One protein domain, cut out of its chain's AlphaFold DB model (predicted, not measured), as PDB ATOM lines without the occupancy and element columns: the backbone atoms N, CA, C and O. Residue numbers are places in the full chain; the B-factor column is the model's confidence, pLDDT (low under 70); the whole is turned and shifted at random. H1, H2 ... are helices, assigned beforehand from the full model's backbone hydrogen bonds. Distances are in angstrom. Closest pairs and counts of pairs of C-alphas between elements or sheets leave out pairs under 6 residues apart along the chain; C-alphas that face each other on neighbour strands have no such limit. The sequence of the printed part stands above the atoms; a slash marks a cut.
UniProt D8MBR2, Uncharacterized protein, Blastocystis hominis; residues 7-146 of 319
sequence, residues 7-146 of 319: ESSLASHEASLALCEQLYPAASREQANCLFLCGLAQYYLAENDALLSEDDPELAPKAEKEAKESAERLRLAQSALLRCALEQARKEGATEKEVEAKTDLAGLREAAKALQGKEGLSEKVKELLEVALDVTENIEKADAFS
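What this domain is: This is residues 7 to 146 of the 319 residues of an uncharacterized protein of Blastocystis hominis (UniProt D8MBR2). The domain is an elongated bundle of helices built along one long helix, H3, with H2 and H5 running back along it. H1 folds back on H2 as an added helix that is apart from H3, while the short H4 packs on part of H3 and part of H5; the link from H3 to H4 is long. The printed part has 140 residues, with five named helices in the order H1, H2, H3, H4, H5 and no named strand, and its class is all helix. It is only just compact, close to loose, with a radius of gyration of the C-alphas of 16.8 A and spans of 57 by 30 by 25 A.

How they stand to each other: H1, residues 7 to 23, and H2, residues 29 to 52, form a helical hairpin: they touch, closest at the C-alphas of Leu 17 and Cys 34, 5.3 A apart, and run opposite ways at a shallow tilt of 20 degrees. H2 forms another helical hairpin with H3, residues 59 to 91; they touch, with the C-alphas of Ala 46 and Ala 63 closest at 4.1 A, and run opposite ways at a shallow tilt of 19 degrees. H1 and H3 are apart. H4, residues 105 to 116, touches residues 75 to 86 of H3 alone, closest at the C-alphas of Ser 79 and Leu 105, 5.8 A apart, at a steep tilt of 44 degrees, the same way. H5, residues 123 to 143, touches H3, with the C-alphas of Gln 78 and Ala 132 closest at 5.1 A, at a shallow tilt of 19 degrees, opposite ways. H4 and H5 form a helical hairpin at a steep tilt of 39 degrees; H5 touches H4 with residues 126 to 133 alone, and the C-alphas of Ala 112 and Leu 129 are closest at 6.4 A. H3 is the hub, the helix that touches most others, and H2, H3, H4 and H5 form a bundle, a group of helices packed together; over the 5 pairs of helices in the domain that touch, H1 and H2 among them, the helix packing is part aligned, part crossed, with 3 pairs at a shallow tilt. H2 and H5 are close but not clearly touching, with the C-alphas of Tyr 43 and Ala 142 closest at 6.7 A. In H2, H3 and H4 every O i to N i+4 pair is within hydrogen-bond range; in H1 it is 12 of 13 and in H5 14 of 17.

Where its parts are: H1 begins with C-alpha 7 at (0.815, -29.914, 16.216) and is 24.7 A long from first to last C-alpha. H2 is 34.6 A long, and H3 47.6 A, ending with C-alpha 91 at (27.366, -2.939, 26.808). H4 is 16.5 A long; H5 is 30.8 A long and ends with C-alpha 143 at (3.292, -13.007, 4.946).

The domain as a whole: The two C-alphas farthest apart, those of Asp 55 and Gly 93, are 57.6 A apart. The printed part has no cut. The link from H3 to H4, residues 92 to 104, is long. Residues 96 to 102 have pLDDT under 70; the mean of the printed part is 91.4.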
ATOM      1  N   GLU A   7       1.712 -30.231  15.093       93.38
ATOM      2  CA  GLU A   7       0.815 -29.914  16.216       93.38
ATOM      3  C   GLU A   7       1.487 -30.216  17.559       93.38
ATOM      4  O   GLU A   7       1.616 -29.333  18.413       93.38
ATOM      5  N   SER A   8       2.014 -31.434  17.727       93.69
ATOM      6  CA  SER A   8       2.748 -31.800  18.943       93.69
ATOM      7  C   SER A   8       4.015 -30.960  19.108       93.69
ATOM      8  O   SER A   8       4.397 -30.605  20.226       93.69
ATOM      9  N   SER A   9       4.678 -30.618  17.996       94.06
ATOM     10  CA  SER A   9       5.858 -29.751  18.025       94.06
ATOM     11  C   SER A   9       5.514 -28.346  18.510       94.06
ATOM     12  O   SER A   9       6.244 -27.798  19.333       94.06
ATOM     13  N   LEU A  10       4.413 -27.780  18.018       95.62
ATOM     14  CA  LEU A  10       3.930 -26.464  18.399       95.62
ATOM     15  C   LEU A  10       3.603 -26.430  19.890       95.62
ATOM     16  O   LEU A  10       4.156 -25.600  20.607       95.62
ATOM     17  N   ALA A  11       2.825 -27.401  20.376       96.19
ATOM     18  CA  ALA A  11       2.476 -27.513  21.791       96.19
ATOM     19  C   ALA A  11       3.718 -27.632  22.695       96.19
ATOM     20  O   ALA A  11       3.794 -27.013  23.759       96.19
ATOM     21  N   SER A  12       4.729 -28.396  22.268       95.06
ATOM     22  CA  SER A  12       5.986 -28.535  23.011       95.06
ATOM     23  C   SER A  12       6.784 -27.225  23.068       95.06
ATOM     24  O   SER A  12       7.311 -26.860  24.127       95.06
ATOM     25  N   HIS A  13       6.862 -26.490  21.957       95.88
ATOM     26  CA  HIS A  13       7.547 -25.198  21.917       95.88
ATOM     27  C   HIS A  13       6.780 -24.113  22.679       95.88
ATOM     28  O   HIS A  13       7.413 -23.308  23.356       95.88
ATOM     29  N   GLU A  14       5.447 -24.131  22.671       97.00
ATOM     30  CA  GLU A  14       4.613 -23.227  23.471       97.00
ATOM     31  C   GLU A  14       4.785 -23.470  24.971       97.00
ATOM     32  O   GLU A  14       4.965 -22.520  25.733       97.00
ATOM     33  N   ALA A  15       4.833 -24.732  25.403       97.19
ATOM     34  CA  ALA A  15       5.158 -25.065  26.788       97.19
ATOM     35  C   ALA A  15       6.566 -24.574  27.177       97.19
ATOM     36  O   ALA A  15       6.772 -24.053  28.274       97.19
ATOM     37  N   SER A  16       7.532 -24.693  26.262       96.00
ATOM     38  CA  SER A  16       8.897 -24.193  26.468       96.00
ATOM     39  C   SER A  16       8.946 -22.663  26.533       96.00
ATOM     40  O   SER A  16       9.655 -22.107  27.373       96.00
ATOM     41  N   LEU A  17       8.164 -21.980  25.693       96.06
ATOM     42  CA  LEU A  17       8.023 -20.529  25.709       96.06
ATOM     43  C   LEU A  17       7.438 -20.057  27.042       96.06
ATOM     44  O   LEU A  17       8.026 -19.183  27.667       96.06
ATOM     45  N   ALA A  18       6.374 -20.700  27.527       97.19
ATOM     46  CA  ALA A  18       5.752 -20.365  28.807       97.19
ATOM     47  C   ALA A  18       6.723 -20.494  29.996       97.19
ATOM     48  O   ALA A  18       6.663 -19.708  30.942       97.19
ATOM     49  N   LEU A  19       7.647 -21.463  29.957       96.00
ATOM     50  CA  LEU A  19       8.731 -21.565  30.940       96.00
ATOM     51  C   LEU A  19       9.760 -20.440  30.762       96.00
ATOM     52  O   LEU A  19      10.195 -19.836  31.742       96.00
ATOM     53  N   CYS A  20      10.139 -20.123  29.523       94.31
ATOM     54  CA  CYS A  20      11.097 -19.053  29.248       94.31
ATOM     55  C   CYS A  20      10.557 -17.665  29.624       94.31
ATOM     56  O   CYS A  20      11.324 -16.812  30.068       94.31
ATOM     57  N   GLU A  21       9.253 -17.438  29.497       94.44
ATOM     58  CA  GLU A  21       8.565 -16.215  29.928       94.44
ATOM     59  C   GLU A  21       8.631 -15.997  31.442       94.44
ATOM     60  O   GLU A  21       8.663 -14.857  31.900       94.44
ATOM     61  N   GLN A  22       8.718 -17.075  32.227       95.62
ATOM     62  CA  GLN A  22       8.865 -17.001  33.683       95.62
ATOM     63  C   GLN A  22      10.314 -16.760  34.125       95.62
ATOM     64  O   GLN A  22      10.546 -16.185  35.187       95.62
ATOM     65  N   LEU A  23      11.287 -17.230  33.340       94.81
ATOM     66  CA  LEU A  23      12.699 -17.271  33.733       94.81
ATOM     67  C   LEU A  23      13.543 -16.142  33.136       94.81
ATOM     68  O   LEU A  23      14.551 -15.753  33.727       94.81
ATOM     69  N   TYR A  24      13.158 -15.628  31.971       93.31
ATOM     70  CA  TYR A  24      13.954 -14.681  31.201       93.31
ATOM     71  C   TYR A  24      13.184 -13.382  30.940       93.31
ATOM     72  O   TYR A  24      11.954 -13.373  30.938       93.31
ATOM     73  N   PRO A  25      13.881 -12.259  30.698       90.44
ATOM     74  CA  PRO A  25      13.228 -11.053  30.208       90.44
ATOM     75  C   PRO A  25      12.694 -11.254  28.783       90.44
ATOM     76  O   PRO A  25      13.232 -12.051  28.010       90.44
ATOM     77  N   ALA A  26      11.694 -10.449  28.414       85.31
ATOM     78  CA  ALA A  26      11.072 -10.466  27.085       85.31
ATOM     79  C   ALA A  26      12.083 -10.317  25.928       85.31
ATOM     80  O   ALA A  26      11.920 -10.890  24.855       85.31
ATOM     81  N   ALA A  27      13.154  -9.548  26.147       84.88
ATOM     82  CA  ALA A  27      14.279  -9.427  25.224       84.88
ATOM     83  C   ALA A  27      15.411 -10.386  25.632       84.88
ATOM     84  O   ALA A  27      16.460  -9.964  26.122       84.88
ATOM     85  N   SER A  28      15.189 -11.688  25.456       92.88
ATOM     86  CA  SER A  28      16.192 -12.734  25.683       92.88
ATOM     87  C   SER A  28      16.341 -13.637  24.464       92.88
ATOM     88  O   SER A  28      15.406 -13.816  23.679       92.88
ATOM     89  N   ARG A  29      17.529 -14.233  24.312       93.25
ATOM     90  CA  ARG A  29      17.803 -15.175  23.220       93.25
ATOM     91  C   ARG A  29      16.962 -16.442  23.380       93.25
ATOM     92  O   ARG A  29      16.495 -16.998  22.394       93.25
ATOM     93  N   GLU A  30      16.742 -16.875  24.614       94.12
ATOM     94  CA  GLU A  30      15.983 -18.070  24.966       94.12
ATOM     95  C   GLU A  30      14.507 -17.938  24.573       94.12
ATOM     96  O   GLU A  30      13.983 -18.815  23.879       94.12
ATOM     97  N   GLN A  31      13.855 -16.820  24.920       94.81
ATOM     98  CA  GLN A  31      12.487 -16.564  24.462       94.81
ATOM     99  C   GLN A  31      12.419 -16.389  22.946       94.81
ATOM    100  O   GLN A  31      11.518 -16.939  22.316       94.81
ATOM    101  N   ALA A  32      13.384 -15.686  22.346       96.19
ATOM    102  CA  ALA A  32      13.407 -15.498  20.901       96.19
ATOM    103  C   ALA A  32      13.506 -16.824  20.135       96.19
ATOM    104  O   ALA A  32      12.801 -17.018  19.148       96.19
ATOM    105  N   ASN A  33      14.327 -17.759  20.618       95.00
ATOM    106  CA  ASN A  33      14.437 -19.096  20.041       95.00
ATOM    107  C   ASN A  33      13.117 -19.870  20.154       95.00
ATOM    108  O   ASN A  33      12.706 -20.515  19.193       95.00
ATOM    109  N   CYS A  34      12.434 -19.799  21.302       96.31
ATOM    110  CA  CYS A  34      11.141 -20.465  21.469       96.31
ATOM    111  C   CYS A  34      10.081 -19.861  20.538       96.31
ATOM    112  O   CYS A  34       9.403 -20.600  19.833       96.31
ATOM    113  N   LEU A  35       9.999 -18.529  20.461       97.69
ATOM    114  CA  LEU A  35       9.113 -17.819  19.534       97.69
ATOM    115  C   LEU A  35       9.391 -18.194  18.075       97.69
ATOM    116  O   LEU A  35       8.455 -18.420  17.310       97.69
ATOM    117  N   PHE A  36      10.666 -18.303  17.699       97.69
ATOM    118  CA  PHE A  36      11.075 -18.712  16.360       97.69
ATOM    119  C   PHE A  36      10.602 -20.133  16.035       97.69
ATOM    120  O   PHE A  36       9.967 -20.349  15.004       97.69
ATOM    121  N   LEU A  37      10.848 -21.090  16.934       96.69
ATOM    122  CA  LEU A  37      10.437 -22.485  16.755       96.69
ATOM    123  C   LEU A  37       8.911 -22.646  16.741       96.69
ATOM    124  O   LEU A  37       8.393 -23.401  15.920       96.69
ATOM    125  N   CYS A  38       8.190 -21.906  17.588       97.62
ATOM    126  CA  CYS A  38       6.730 -21.827  17.537       97.62
ATOM    127  C   CYS A  38       6.249 -21.288  16.184       97.62
ATOM    128  O   CYS A  38       5.346 -21.864  15.586       97.62
ATOM    129  N   GLY A  39       6.859 -20.205  15.691       98.00
ATOM    130  CA  GLY A  39       6.536 -19.619  14.392       98.00
ATOM    131  C   GLY A  39       6.752 -20.604  13.243       98.00
ATOM    132  O   GLY A  39       5.858 -20.782  12.419       98.00
ATOM    133  N   LEU A  40       7.890 -21.303  13.216       97.31
ATOM    134  CA  LEU A  40       8.168 -22.322  12.200       97.31
ATOM    135  C   LEU A  40       7.178 -23.486  12.253       97.31
ATOM    136  O   LEU A  40       6.591 -23.828  11.232       97.31
ATOM    137  N   ALA A  41       6.970 -24.083  13.430       97.12
ATOM    138  CA  ALA A  41       6.044 -25.204  13.577       97.12
ATOM    139  C   ALA A  41       4.624 -24.820  13.134       97.12
ATOM    140  O   ALA A  41       3.968 -25.592  12.441       97.12
ATOM    141  N   GLN A  42       4.188 -23.604  13.463       97.62
ATOM    142  CA  GLN A  42       2.884 -23.098  13.060       97.62
ATOM    143  C   GLN A  42       2.780 -22.814  11.555       97.62
ATOM    144  O   GLN A  42       1.732 -23.054  10.966       97.62
ATOM    145  N   TYR A  43       3.859 -22.358  10.910       97.94
ATOM    146  CA  TYR A  43       3.876 -22.196   9.454       97.94
ATOM    147  C   TYR A  43       3.715 -23.538   8.735       97.94
ATOM    148  O   TYR A  43       2.949 -23.646   7.783       97.94
ATOM    149  N   TYR A  44       4.424 -24.571   9.190       96.38
ATOM    150  CA  TYR A  44       4.311 -25.894   8.582       96.38
ATOM    151  C   TYR A  44       2.950 -26.545   8.831       96.38
ATOM    152  O   TYR A  44       2.458 -27.276   7.975       96.38
ATOM    153  N   LEU A  45       2.321 -26.262   9.975       96.00
ATOM    154  CA  LEU A  45       0.935 -26.655  10.211       96.00
ATOM    155  C   LEU A  45       0.000 -25.996   9.187       96.00
ATOM    156  O   LEU A  45      -0.788 -26.694   8.555       96.00
ATOM    157  N   ALA A  46       0.197 -24.701   8.920       97.62
ATOM    158  CA  ALA A  46      -0.551 -23.984   7.895       97.62
ATOM    159  C   ALA A  46      -0.329 -24.562   6.486       97.62
ATOM    160  O   ALA A  46      -1.282 -24.683   5.719       97.62
ATOM    161  N   GLU A  47       0.907 -24.936   6.125       96.44
ATOM    162  CA  GLU A  47       1.180 -25.615   4.848       96.44
ATOM    163  C   GLU A  47       0.432 -26.953   4.755       96.44
ATOM    164  O   GLU A  47      -0.217 -27.205   3.742       96.44
ATOM    165  N   ASN A  48       0.449 -27.770   5.811       95.00
ATOM    166  CA  ASN A  48      -0.286 -29.037   5.838       95.00
ATOM    167  C   ASN A  48      -1.800 -28.830   5.691       95.00
ATOM    168  O   ASN A  48      -2.427 -29.481   4.859       95.00
ATOM    169  N   ASP A  49      -2.380 -27.909   6.459       96.56
ATOM    170  CA  ASP A  49      -3.811 -27.605   6.397       96.56
ATOM    171  C   ASP A  49      -4.211 -27.040   5.027       96.56
ATOM    172  O   ASP A  49      -5.285 -27.354   4.514       96.56
ATOM    173  N   ALA A  50      -3.340 -26.252   4.387       97.25
ATOM    174  CA  ALA A  50      -3.566 -25.774   3.027       97.25
ATOM    175  C   ALA A  50      -3.608 -26.922   2.012       97.25
ATOM    176  O   ALA A  50      -4.487 -26.928   1.153       97.25
ATOM    177  N   LEU A  51      -2.702 -27.897   2.113       95.69
ATOM    178  CA  LEU A  51      -2.695 -29.063   1.223       95.69
ATOM    179  C   LEU A  51      -3.920 -29.957   1.441       95.69
ATOM    180  O   LEU A  51      -4.551 -30.385   0.481       95.69
ATOM    181  N   LEU A  52      -4.305 -30.183   2.697       95.25
ATOM    182  CA  LEU A  52      -5.489 -30.973   3.040       95.25
ATOM    183  C   LEU A  52      -6.804 -30.254   2.713       95.25
ATOM    184  O   LEU A  52      -7.858 -30.888   2.676       95.25
ATOM    185  N   SER A  53      -6.761 -28.946   2.438       96.38
ATOM    186  CA  SER A  53      -7.962 -28.176   2.116       96.38
ATOM    187  C   SER A  53      -8.601 -28.518   0.768       96.38
ATOM    188  O   SER A  53      -9.751 -28.141   0.534       96.38
ATOM    189  N   GLU A  54      -7.893 -29.246  -0.104       91.69
ATOM    190  CA  GLU A  54      -8.494 -29.826  -1.314       91.69
ATOM    191  C   GLU A  54      -9.583 -30.856  -0.960       91.69
ATOM    192  O   GLU A  54     -10.614 -30.904  -1.636       91.69
ATOM    193  N   ASP A  55      -9.392 -31.614   0.126       94.38
ATOM    194  CA  ASP A  55     -10.343 -32.617   0.623       94.38
ATOM    195  C   ASP A  55     -11.292 -32.053   1.696       94.38
ATOM    196  O   ASP A  55     -12.463 -32.440   1.756       94.38
ATOM    197  N   ASP A  56     -10.807 -31.130   2.535       95.75
ATOM    198  CA  ASP A  56     -11.576 -30.471   3.596       95.75
ATOM    199  C   ASP A  56     -11.496 -28.933   3.495       95.75
ATOM    200  O   ASP A  56     -10.608 -28.299   4.076       95.75
ATOM    201  N   PRO A  57     -12.452 -28.288   2.799       95.00
ATOM    202  CA  PRO A  57     -12.444 -26.841   2.588       95.00
ATOM    203  C   PRO A  57     -12.466 -25.994   3.870       95.00
ATOM    204  O   PRO A  57     -12.132 -24.807   3.814       95.00
ATOM    205  N   GLU A  58     -12.849 -26.557   5.024       95.88
ATOM    206  CA  GLU A  58     -12.823 -25.846   6.309       95.88
ATOM    207  C   GLU A  58     -11.390 -25.565   6.792       95.88
ATOM    208  O   GLU A  58     -11.171 -24.635   7.576       95.88
ATOM    209  N   LEU A  59     -10.397 -26.296   6.272       96.19
ATOM    210  CA  LEU A  59      -8.984 -26.115   6.611       96.19
ATOM    211  C   LEU A  59      -8.350 -24.897   5.931       96.19
ATOM    212  O   LEU A  59      -7.426 -24.309   6.484       96.19
ATOM    213  N   ALA A  60      -8.866 -24.436   4.790       97.00
ATOM    214  CA  ALA A  60      -8.318 -23.265   4.101       97.00
ATOM    215  C   ALA A  60      -8.296 -21.986   4.976       97.00
ATOM    216  O   ALA A  60      -7.236 -21.368   5.110       97.00
ATOM    217  N   PRO A  61      -9.405 -21.559   5.621       97.50
ATOM    218  CA  PRO A  61      -9.365 -20.406   6.520       97.50
ATOM    219  C   PRO A  61      -8.530 -20.659   7.787       97.50
ATOM    220  O   PRO A  61      -7.987 -19.702   8.344       97.50
ATOM    221  N   LYS A  62      -8.413 -21.917   8.239       96.94
ATOM    222  CA  LYS A  62      -7.552 -22.304   9.366       96.94
ATOM    223  C   LYS A  62      -6.073 -22.110   9.014       96.94
ATOM    224  O   LYS A  62      -5.387 -21.388   9.733       96.94
ATOM    225  N   ALA A  63      -5.638 -22.600   7.857       97.38
ATOM    226  CA  ALA A  63      -4.286 -22.423   7.334       97.38
ATOM    227  C   ALA A  63      -3.897 -20.939   7.207       97.38
ATOM    228  O   ALA A  63      -2.851 -20.509   7.689       97.38
ATOM    229  N   GLU A  64      -4.771 -20.111   6.626       97.75
ATOM    230  CA  GLU A  64      -4.533 -18.664   6.495       97.75
ATOM    231  C   GLU A  64      -4.407 -17.961   7.856       97.75
ATOM    232  O   GLU A  64      -3.672 -16.980   8.004       97.75
ATOM    233  N   LYS A  65      -5.139 -18.435   8.868       97.81
ATOM    234  CA  LYS A  65      -5.038 -17.920  10.236       97.81
ATOM    235  C   LYS A  65      -3.713 -18.336  10.878       97.81
ATOM    236  O   LYS A  65      -3.022 -17.487  11.437       97.81
ATOM    237  N   GLU A  66      -3.347 -19.606  10.772       97.12
ATOM    238  CA  GLU A  66      -2.105 -20.147  11.329       97.12
ATOM    239  C   GLU A  66      -0.864 -19.495  10.707       97.12
ATOM    240  O   GLU A  66       0.060 -19.124  11.432       97.12
ATOM    241  N   ALA A  67      -0.862 -19.242   9.396       98.06
ATOM    242  CA  ALA A  67       0.228 -18.530   8.728       98.06
ATOM    243  C   ALA A  67       0.408 -17.092   9.250       98.06
ATOM    244  O   ALA A  67       1.537 -16.628   9.430       98.06
ATOM    245  N   LYS A  68      -0.690 -16.389   9.562       98.12
ATOM    246  CA  LYS A  68      -0.631 -15.043  10.160       98.12
ATOM    247  C   LYS A  68      -0.068 -15.071  11.576       98.12
ATOM    248  O   LYS A  68       0.819 -14.281  11.892       98.12
ATOM    249  N   GLU A  69      -0.543 -15.995  12.407       97.94
ATOM    250  CA  GLU A  69      -0.034 -16.178  13.770       97.94
ATOM    251  C   GLU A  69       1.452 -16.584  13.766       97.94
ATOM    252  O   GLU A  69       2.243 -16.079  14.568       97.94
ATOM    253  N   SER A  70       1.869 -17.406  12.799       98.31
ATOM    254  CA  SER A  70       3.280 -17.708  12.550       98.31
ATOM    255  C   SER A  70       4.086 -16.440  12.250       98.31
ATOM    256  O   SER A  70       5.096 -16.181  12.912       98.31
ATOM    257  N   ALA A  71       3.625 -15.602  11.314       98.19
ATOM    258  CA  ALA A  71       4.297 -14.351  10.970       98.19
ATOM    259  C   ALA A  71       4.431 -13.417  12.188       98.19
ATOM    260  O   ALA A  71       5.463 -12.771  12.375       98.19
ATOM    261  N   GLU A  72       3.413 -13.340  13.047       98.00
ATOM    262  CA  GLU A  72       3.466 -12.580  14.302       98.00
ATOM    263  C   GLU A  72       4.533 -13.122  15.262       98.00
ATOM    264  O   GLU A  72       5.372 -12.357  15.745       98.00
ATOM    265  N   ARG A  73       4.577 -14.441  15.481       97.69
ATOM    266  CA  ARG A  73       5.588 -15.086  16.336       97.69
ATOM    267  C   ARG A  73       7.006 -14.877  15.810       97.69
ATOM    268  O   ARG A  73       7.903 -14.545  16.585       97.69
ATOM    269  N   LEU A  74       7.206 -14.980  14.498       98.31
ATOM    270  CA  LEU A  74       8.500 -14.730  13.858       98.31
ATOM    271  C   LEU A  74       8.935 -13.261  14.000       98.31
ATOM    272  O   LEU A  74      10.106 -12.988  14.276       98.31
ATOM    273  N   ARG A  75       8.007 -12.300  13.905       97.69
ATOM    274  CA  ARG A  75       8.294 -10.878  14.179       97.69
ATOM    275  C   ARG A  75       8.675 -10.631  15.635       97.69
ATOM    276  O   ARG A  75       9.577  -9.829  15.894       97.69
ATOM    277  N   LEU A  76       8.018 -11.301  16.583       96.00
ATOM    278  CA  LEU A  76       8.370 -11.226  18.003       96.00
ATOM    279  C   LEU A  76       9.765 -11.811  18.256       96.00
ATOM    280  O   LEU A  76      10.580 -11.156  18.908       96.00
ATOM    281  N   ALA A  77      10.071 -12.972  17.669       97.12
ATOM    282  CA  ALA A  77      11.394 -13.591  17.733       97.12
ATOM    283  C   ALA A  77      12.482 -12.649  17.199       97.12
ATOM    284  O   ALA A  77      13.464 -12.365  17.887       97.12
ATOM    285  N   GLN A  78      12.272 -12.090  16.005       97.00
ATOM    286  CA  GLN A  78      13.201 -11.136  15.410       97.00
ATOM    287  C   GLN A  78      13.373  -9.890  16.286       97.00
ATOM    288  O   GLN A  78      14.496  -9.456  16.530       97.00
ATOM    289  N   SER A  79      12.277  -9.324  16.796       95.12
ATOM    290  CA  SER A  79      12.327  -8.155  17.682       95.12
ATOM    291  C   SER A  79      13.167  -8.428  18.932       95.12
ATOM    292  O   SER A  79      13.971  -7.585  19.328       95.12
ATOM    293  N   ALA A  80      13.001  -9.602  19.546       93.94
ATOM    294  CA  ALA A  80      13.766 -10.008  20.717       93.94
ATOM    295  C   ALA A  80      15.263 -10.168  20.392       93.94
ATOM    296  O   ALA A  80      16.089  -9.587  21.096       93.94
ATOM    297  N   LEU A  81      15.619 -10.842  19.290       95.00
ATOM    298  CA  LEU A  81      17.019 -10.992  18.864       95.00
ATOM    299  C   LEU A  81      17.689  -9.647  18.565       95.00
ATOM    300  O   LEU A  81      18.808  -9.405  19.021       95.00
ATOM    301  N   LEU A  82      17.002  -8.749  17.849       94.19
ATOM    302  CA  LEU A  82      17.526  -7.416  17.536       94.19
ATOM    303  C   LEU A  82      17.771  -6.609  18.813       94.19
ATOM    304  O   LEU A  82      18.817  -5.974  18.942       94.19
ATOM    305  N   ARG A  83      16.853  -6.667  19.787       92.62
ATOM    306  CA  ARG A  83      17.052  -6.025  21.096       92.62
ATOM    307  C   ARG A  83      18.247  -6.622  21.836       92.62
ATOM    308  O   ARG A  83      19.089  -5.857  22.297       92.62
ATOM    309  N   CYS A  84      18.389  -7.949  21.869       91.94
ATOM    310  CA  CYS A  84      19.560  -8.597  22.467       91.94
ATOM    311  C   CYS A  84      20.871  -8.141  21.810       91.94
ATOM    312  O   CYS A  84      21.836  -7.837  22.515       91.94
ATOM    313  N   ALA A  85      20.913  -8.067  20.476       91.88
ATOM    314  CA  ALA A  85      22.089  -7.621  19.735       91.88
ATOM    315  C   ALA A  85      22.452  -6.164  20.061       91.88
ATOM    316  O   ALA A  85      23.609  -5.854  20.346       91.88
ATOM    317  N   LEU A  86      21.454  -5.279  20.058       90.19
ATOM    318  CA  LEU A  86      21.630  -3.851  20.310       90.19
ATOM    319  C   LEU A  86      22.034  -3.568  21.767       90.19
ATOM    320  O   LEU A  86      22.924  -2.753  22.014       90.19
ATOM    321  N   GLU A  87      21.440  -4.264  22.738       89.44
ATOM    322  CA  GLU A  87      21.836  -4.169  24.147       89.44
ATOM    323  C   GLU A  87      23.260  -4.677  24.380       89.44
ATOM    324  O   GLU A  87      24.017  -4.072  25.142       89.44
ATOM    325  N   GLN A  88      23.643  -5.774  23.724       89.81
ATOM    326  CA  GLN A  88      24.998  -6.305  23.810       89.81
ATOM    327  C   GLN A  88      26.011  -5.330  23.189       89.81
ATOM    328  O   GLN A  88      27.014  -5.017  23.827       89.81
ATOM    329  N   ALA A  89      25.712  -4.762  22.017       89.25
ATOM    330  CA  ALA A  89      26.540  -3.737  21.382       89.25
ATOM    331  C   ALA A  89      26.699  -2.484  22.264       89.25
ATOM    332  O   ALA A  89      27.787  -1.913  22.352       89.25
ATOM    333  N   ARG A  90      25.635  -2.079  22.973       87.69
ATOM    334  CA  ARG A  90      25.678  -0.974  23.943       87.69
ATOM    335  C   ARG A  90      26.587  -1.290  25.129       87.69
ATOM    336  O   ARG A  90      27.388  -0.440  25.505       87.69
ATOM    337  N   LYS A  91      26.493  -2.495  25.702       88.38
ATOM    338  CA  LYS A  91      27.366  -2.939  26.808       88.38
ATOM    339  C   LYS A  91      28.842  -2.957  26.407       88.38
ATOM    340  O   LYS A  91      29.700  -2.689  27.239       88.38
ATOM    341  N   GLU A  92      29.121  -3.232  25.139       88.38
ATOM    342  CA  GLU A  92      30.469  -3.235  24.562       88.38
ATOM    343  C   GLU A  92      30.955  -1.838  24.130       88.38
ATOM    344  O   GLU A  92      32.074  -1.702  23.646       88.38
ATOM    345  N   GLY A  93      30.143  -0.787  24.300       82.81
ATOM    346  CA  GLY A  93      30.502   0.584  23.923       82.81
ATOM    347  C   GLY A  93      30.448   0.868  22.416       82.81
ATOM    348  O   GLY A  93      30.868   1.936  21.981       82.81
ATOM    349  N   ALA A  94      29.902  -0.041  21.601       77.69
ATOM    350  CA  ALA A  94      29.816   0.116  20.145       77.69
ATOM    351  C   ALA A  94      28.691   1.077  19.689       77.69
ATOM    352  O   ALA A  94      28.612   1.468  18.513       77.69
ATOM    353  N   THR A  95      27.801   1.479  20.604       70.00
ATOM    354  CA  THR A  95      26.690   2.416  20.358       70.00
ATOM    355  C   THR A  95      26.454   3.340  21.548       70.00
ATOM    356  O   THR A  95      26.066   2.872  22.614       70.00
ATOM    357  N   GLU A  96      26.607   4.654  21.336       60.22
ATOM    358  CA  GLU A  96      26.283   5.694  22.332       60.22
ATOM    359  C   GLU A  96      24.812   6.145  22.302       60.22
ATOM    360  O   GLU A  96      24.314   6.695  23.280       60.22
ATOM    361  N   LYS A  97      24.096   5.932  21.187       56.44
ATOM    362  CA  LYS A  97      22.706   6.392  21.032       56.44
ATOM    363  C   LYS A  97      21.716   5.407  21.650       56.44
ATOM    364  O   LYS A  97      21.851   4.202  21.455       56.44
ATOM    365  N   GLU A  98      20.705   5.955  22.327       49.50
ATOM    366  CA  GLU A  98      19.512   5.269  22.834       49.50
ATOM    367  C   GLU A  98      18.943   4.288  21.797       49.50
ATOM    368  O   GLU A  98      18.172   4.639  20.906       49.50
ATOM    369  N   VAL A  99      19.295   3.014  21.952       51.19
ATOM    370  CA  VAL A  99      18.527   1.883  21.410       51.19
ATOM    371  C   VAL A  99      17.094   1.908  21.968       51.19
ATOM    372  O   VAL A  99      16.166   1.414  21.336       51.19
ATOM    373  N   GLU A 100      16.910   2.553  23.125       49.91
ATOM    374  CA  GLU A 100      15.657   2.675  23.873       49.91
ATOM    375  C   GLU A 100      14.522   3.380  23.106       49.91
ATOM    376  O   GLU A 100      13.359   3.162  23.433       49.91
ATOM    377  N   ALA A 101      14.808   4.155  22.052       50.00
ATOM    378  CA  ALA A 101      13.772   4.910  21.338       50.00
ATOM    379  C   ALA A 101      13.025   4.115  20.248       50.00
ATOM    380  O   ALA A 101      11.972   4.559  19.787       50.00
ATOM    381  N   LYS A 102      13.546   2.964  19.800       61.56
ATOM    382  CA  LYS A 102      12.940   2.198  18.699       61.56
ATOM    383  C   LYS A 102      12.218   0.967  19.234       61.56
ATOM    384  O   LYS A 102      12.817  -0.084  19.454       61.56
ATOM    385  N   THR A 103      10.919   1.112  19.477       73.38
ATOM    386  CA  THR A 103      10.064   0.023  19.969       73.38
ATOM    387  C   THR A 103       9.546  -0.869  18.843       73.38
ATOM    388  O   THR A 103       9.269  -2.045  19.086       73.38
ATOM    389  N   ASP A 104       9.460  -0.339  17.625       88.19
ATOM    390  CA  ASP A 104       8.927  -1.000  16.443       88.19
ATOM    391  C   ASP A 104       9.983  -1.829  15.694       88.19
ATOM    392  O   ASP A 104      11.179  -1.528  15.685       88.19
ATOM    393  N   LEU A 105       9.529  -2.888  15.021       89.19
ATOM    394  CA  LEU A 105      10.414  -3.821  14.319       89.19
ATOM    395  C   LEU A 105      11.204  -3.156  13.182       89.19
ATOM    396  O   LEU A 105      12.380  -3.466  12.989       89.19
ATOM    397  N   ALA A 106      10.590  -2.230  12.441       90.12
ATOM    398  CA  ALA A 106      11.273  -1.508  11.367       90.12
ATOM    399  C   ALA A 106      12.407  -0.647  11.933       90.12
ATOM    400  O   ALA A 106      13.545  -0.711  11.458       90.12
ATOM    401  N   GLY A 107      12.131   0.074  13.020       89.50
ATOM    402  CA  GLY A 107      13.140   0.800  13.767       89.50
ATOM    403  C   GLY A 107      14.316  -0.077  14.216       89.50
ATOM    404  O   GLY A 107      15.477   0.296  13.988       89.50
ATOM    405  N   LEU A 108      14.028  -1.241  14.808       90.81
ATOM    406  CA  LEU A 108      15.038  -2.209  15.253       90.81
ATOM    407  C   LEU A 108      15.895  -2.731  14.089       90.81
ATOM    408  O   LEU A 108      17.121  -2.758  14.207       90.81
ATOM    409  N   ARG A 109      15.283  -3.079  12.949       91.56
ATOM    410  CA  ARG A 109      16.000  -3.542  11.744       91.56
ATOM    411  C   ARG A 109      16.965  -2.482  11.218       91.56
ATOM    412  O   ARG A 109      18.115  -2.793  10.918       91.56
ATOM    413  N   GLU A 110      16.539  -1.224  11.160       89.56
ATOM    414  CA  GLU A 110      17.405  -0.133  10.701       89.56
ATOM    415  C   GLU A 110      18.566   0.136  11.669       89.56
ATOM    416  O   GLU A 110      19.684   0.421  11.241       89.56
ATOM    417  N   ALA A 111      18.338   0.003  12.979       88.19
ATOM    418  CA  ALA A 111      19.421   0.093  13.959       88.19
ATOM    419  C   ALA A 111      20.432  -1.063  13.812       88.19
ATOM    420  O   ALA A 111      21.639  -0.834  13.878       88.19
ATOM    421  N   ALA A 112      19.949  -2.280  13.562       88.25
ATOM    422  CA  ALA A 112      20.784  -3.455  13.331       88.25
ATOM    423  C   ALA A 112      21.622  -3.365  12.048       88.25
ATOM    424  O   ALA A 112      22.820  -3.642  12.082       88.25
ATOM    425  N   LYS A 113      21.048  -2.890  10.937       88.31
ATOM    426  CA  LYS A 113      21.803  -2.642   9.695       88.31
ATOM    427  C   LYS A 113      22.899  -1.593   9.890       88.31
ATOM    428  O   LYS A 113      24.013  -1.766   9.407       88.31
ATOM    429  N   ALA A 114      22.612  -0.533  10.651       87.44
ATOM    430  CA  ALA A 114      23.612   0.479  10.991       87.44
ATOM    431  C   ALA A 114      24.761  -0.078  11.854       87.44
ATOM    432  O   ALA A 114      25.850   0.499  11.868       87.44
ATOM    433  N   LEU A 115      24.533  -1.181  12.574       85.69
ATOM    434  CA  LEU A 115      25.566  -1.895  13.316       85.69
ATOM    435  C   LEU A 115      26.385  -2.845  12.442       85.69
ATOM    436  O   LEU A 115      27.595  -2.896  12.629       85.69
ATOM    437  N   GLN A 116      25.782  -3.560  11.486       82.69
ATOM    438  CA  GLN A 116      26.493  -4.554  10.663       82.69
ATOM    439  C   GLN A 116      27.735  -4.002   9.943       82.69
ATOM    440  O   GLN A 116      28.693  -4.739   9.735       82.69
ATOM    441  N   GLY A 117      27.748  -2.710   9.598       77.12
ATOM    442  CA  GLY A 117      28.889  -2.048   8.956       77.12
ATOM    443  C   GLY A 117      29.972  -1.522   9.906       77.12
ATOM    444  O   GLY A 117      30.927  -0.906   9.437       77.12
ATOM    445  N   LYS A 118      29.834  -1.695  11.227       82.75
ATOM    446  CA  LYS A 118      30.810  -1.188  12.199       82.75
ATOM    447  C   LYS A 118      31.930  -2.188  12.462       82.75
ATOM    448  O   LYS A 118      31.698  -3.350  12.796       82.75
ATOM    449  N   GLU A 119      33.159  -1.693  12.402       81.00
ATOM    450  CA  GLU A 119      34.329  -2.419  12.884       81.00
ATOM    451  C   GLU A 119      34.337  -2.479  14.422       81.00
ATOM    452  O   GLU A 119      33.805  -1.599  15.099       81.00
ATOM    453  N   GLY A 120      34.925  -3.539  14.984       83.38
ATOM    454  CA  GLY A 120      35.057  -3.706  16.438       83.38
ATOM    455  C   GLY A 120      33.870  -4.362  17.155       83.38
ATOM    456  O   GLY A 120      33.912  -4.488  18.373       83.38
ATOM    457  N   LEU A 121      32.839  -4.819  16.434       87.56
ATOM    458  CA  LEU A 121      31.773  -5.630  17.034       87.56
ATOM    459  C   LEU A 121      32.283  -7.006  17.466       87.56
ATOM    460  O   LEU A 121      32.987  -7.677  16.698       87.56
ATOM    461  N   SER A 122      31.865  -7.456  18.652       92.81
ATOM    462  CA  SER A 122      32.119  -8.826  19.086       92.81
ATOM    463  C   SER A 122      31.443  -9.843  18.167       92.81
ATOM    464  O   SER A 122      30.422  -9.574  17.529       92.81
ATOM    465  N   GLU A 123      32.008 -11.050  18.120       92.38
ATOM    466  CA  GLU A 123      31.435 -12.182  17.383       92.38
ATOM    467  C   GLU A 123      29.997 -12.477  17.831       92.38
ATOM    468  O   GLU A 123      29.126 -12.703  17.000       92.38
ATOM    469  N   LYS A 124      29.718 -12.345  19.135       90.94
ATOM    470  CA  LYS A 124      28.380 -12.540  19.704       90.94
ATOM    471  C   LYS A 124      27.352 -11.548  19.153       90.94
ATOM    472  O   LYS A 124      26.220 -11.936  18.880       90.94
ATOM    473  N   VAL A 125      27.712 -10.271  19.010       91.94
ATOM    474  CA  VAL A 125      26.808  -9.267  18.422       91.94
ATOM    475  C   VAL A 125      26.574  -9.567  16.945       91.94
ATOM    476  O   VAL A 125      25.434  -9.501  16.495       91.94
ATOM    477  N   LYS A 126      27.628  -9.926  16.202       92.75
ATOM    478  CA  LYS A 126      27.519 -10.270  14.777       92.75
ATOM    479  C   LYS A 126      26.595 -11.466  14.553       92.75
ATOM    480  O   LYS A 126      25.677 -11.350  13.752       92.75
ATOM    481  N   GLU A 127      26.781 -12.537  15.323       93.50
ATOM    482  CA  GLU A 127      25.931 -13.732  15.281       93.50
ATOM    483  C   GLU A 127      24.461 -13.377  15.555       93.50
ATOM    484  O   GLU A 127      23.572 -13.764  14.804       93.50
ATOM    485  N   LEU A 128      24.184 -12.591  16.604       92.56
ATOM    486  CA  LEU A 128      22.813 -12.184  16.920       92.56
ATOM    487  C   LEU A 128      22.178 -11.338  15.807       92.56
ATOM    488  O   LEU A 128      20.988 -11.492  15.545       92.56
ATOM    489  N   LEU A 129      22.945 -10.447  15.171       93.19
ATOM    490  CA  LEU A 129      22.460  -9.619  14.062       93.19
ATOM    491  C   LEU A 129      22.175 -10.452  12.811       93.19
ATOM    492  O   LEU A 129      21.145 -10.239  12.180       93.19
ATOM    493  N   GLU A 130      23.072 -11.376  12.467       93.31
ATOM    494  CA  GLU A 130      22.917 -12.298  11.339       93.31
ATOM    495  C   GLU A 130      21.653 -13.141  11.511       93.31
ATOM    496  O   GLU A 130      20.720 -13.010  10.722       93.31
ATOM    497  N   VAL A 131      21.545 -13.864  12.631       93.19
ATOM    498  CA  VAL A 131      20.375 -14.705  12.921       93.19
ATOM    499  C   VAL A 131      19.092 -13.873  12.935       93.19
ATOM    500  O   VAL A 131      18.079 -14.288  12.380       93.19
ATOM    501  N   ALA A 132      19.104 -12.682  13.541       94.12
ATOM    502  CA  ALA A 132      17.923 -11.826  13.556       94.12
ATOM    503  C   ALA A 132      17.479 -11.418  12.146       94.12
ATOM    504  O   ALA A 132      16.279 -11.338  11.882       94.12
ATOM    505  N   LEU A 133      18.415 -11.122  11.248       91.94
ATOM    506  CA  LEU A 133      18.093 -10.687   9.893       91.94
ATOM    507  C   LEU A 133      17.647 -11.850   9.010       91.94
ATOM    508  O   LEU A 133      16.712 -11.642   8.236       91.94
ATOM    509  N   ASP A 134      18.175 -13.056   9.211       93.50
ATOM    510  CA  ASP A 134      17.732 -14.274   8.518       93.50
ATOM    511  C   ASP A 134      16.266 -14.619   8.819       93.50
ATOM    512  O   ASP A 134      15.536 -15.107   7.957       93.50
ATOM    513  N   VAL A 135      15.760 -14.270  10.011       96.38
ATOM    514  CA  VAL A 135      14.325 -14.413  10.332       96.38
ATOM    515  C   VAL A 135      13.434 -13.583   9.388       96.38
ATOM    516  O   VAL A 135      12.246 -13.871   9.260       96.38
ATOM    517  N   THR A 136      13.972 -12.582   8.684       95.50
ATOM    518  CA  THR A 136      13.206 -11.777   7.714       95.50
ATOM    519  C   THR A 136      12.639 -12.624   6.584       95.50
ATOM    520  O   THR A 136      11.461 -12.468   6.280       95.50
ATOM    521  N   GLU A 137      13.423 -13.545   6.020       95.06
ATOM    522  CA  GLU A 137      12.959 -14.434   4.942       95.06
ATOM    523  C   GLU A 137      11.766 -15.277   5.407       95.06
ATOM    524  O   GLU A 137      10.766 -15.432   4.709       95.06
ATOM    525  N   ASN A 138      11.831 -15.742   6.653       96.56
ATOM    526  CA  ASN A 138      10.790 -16.550   7.275       96.56
ATOM    527  C   ASN A 138       9.494 -15.750   7.473       96.56
ATOM    528  O   ASN A 138       8.404 -16.259   7.212       96.56
ATOM    529  N   ILE A 139       9.610 -14.484   7.890       97.81
ATOM    530  CA  ILE A 139       8.470 -13.561   8.006       97.81
ATOM    531  C   ILE A 139       7.865 -13.292   6.626       97.81
ATOM    532  O   ILE A 139       6.651 -13.361   6.481       97.81
ATOM    533  N   GLU A 140       8.688 -13.021   5.612       96.81
ATOM    534  CA  GLU A 140       8.222 -12.761   4.245       96.81
ATOM    535  C   GLU A 140       7.519 -13.981   3.646       96.81
ATOM    536  O   GLU A 140       6.472 -13.842   3.013       96.81
ATOM    537  N   LYS A 141       8.039 -15.184   3.898       96.31
ATOM    538  CA  LYS A 141       7.415 -16.443   3.487       96.31
ATOM    539  C   LYS A 141       6.066 -16.675   4.181       96.31
ATOM    540  O   LYS A 141       5.130 -17.135   3.525       96.31
ATOM    541  N   ALA A 142       5.951 -16.334   5.467       97.19
ATOM    542  CA  ALA A 142       4.693 -16.386   6.213       97.19
ATOM    543  C   ALA A 142       3.684 -15.318   5.747       97.19
ATOM    544  O   ALA A 142       2.508 -15.620   5.574       97.19
ATOM    545  N   ASP A 143       4.137 -14.099   5.450       97.69
ATOM    546  CA  ASP A 143       3.292 -13.007   4.946       97.69
ATOM    547  C   ASP A 143       2.807 -13.235   3.511       97.69
ATOM    548  O   ASP A 143       1.698 -12.844   3.147       97.69
ATOM    549  N   ALA A 144       3.638 -13.863   2.679       97.44
ATOM    550  CA  ALA A 144       3.302 -14.202   1.301       97.44
ATOM    551  C   ALA A 144       2.464 -15.485   1.180       97.44
ATOM    552  O   ALA A 144       2.140 -15.877   0.045       97.44
ATOM    553  N   PHE A 145       2.152 -16.129   2.312       98.00
ATOM    554  CA  PHE A 145       1.358 -17.345   2.375       98.00
ATOM    555  C   PHE A 145       0.010 -17.146   1.687       98.00
ATOM    556  O   PHE A 145      -0.622 -16.092   1.759       98.00
ATOM    557  N   SER A 146      -0.395 -18.175   0.961       97.69
ATOM    558  CA  SER A 146      -1.727 -18.277   0.397       97.69
ATOM    559  C   SER A 146      -1.978 -19.736   0.080       97.69
ATOM    560  O   SER A 146      -1.151 -20.350  -0.602       97.69
TER     561      SER A 146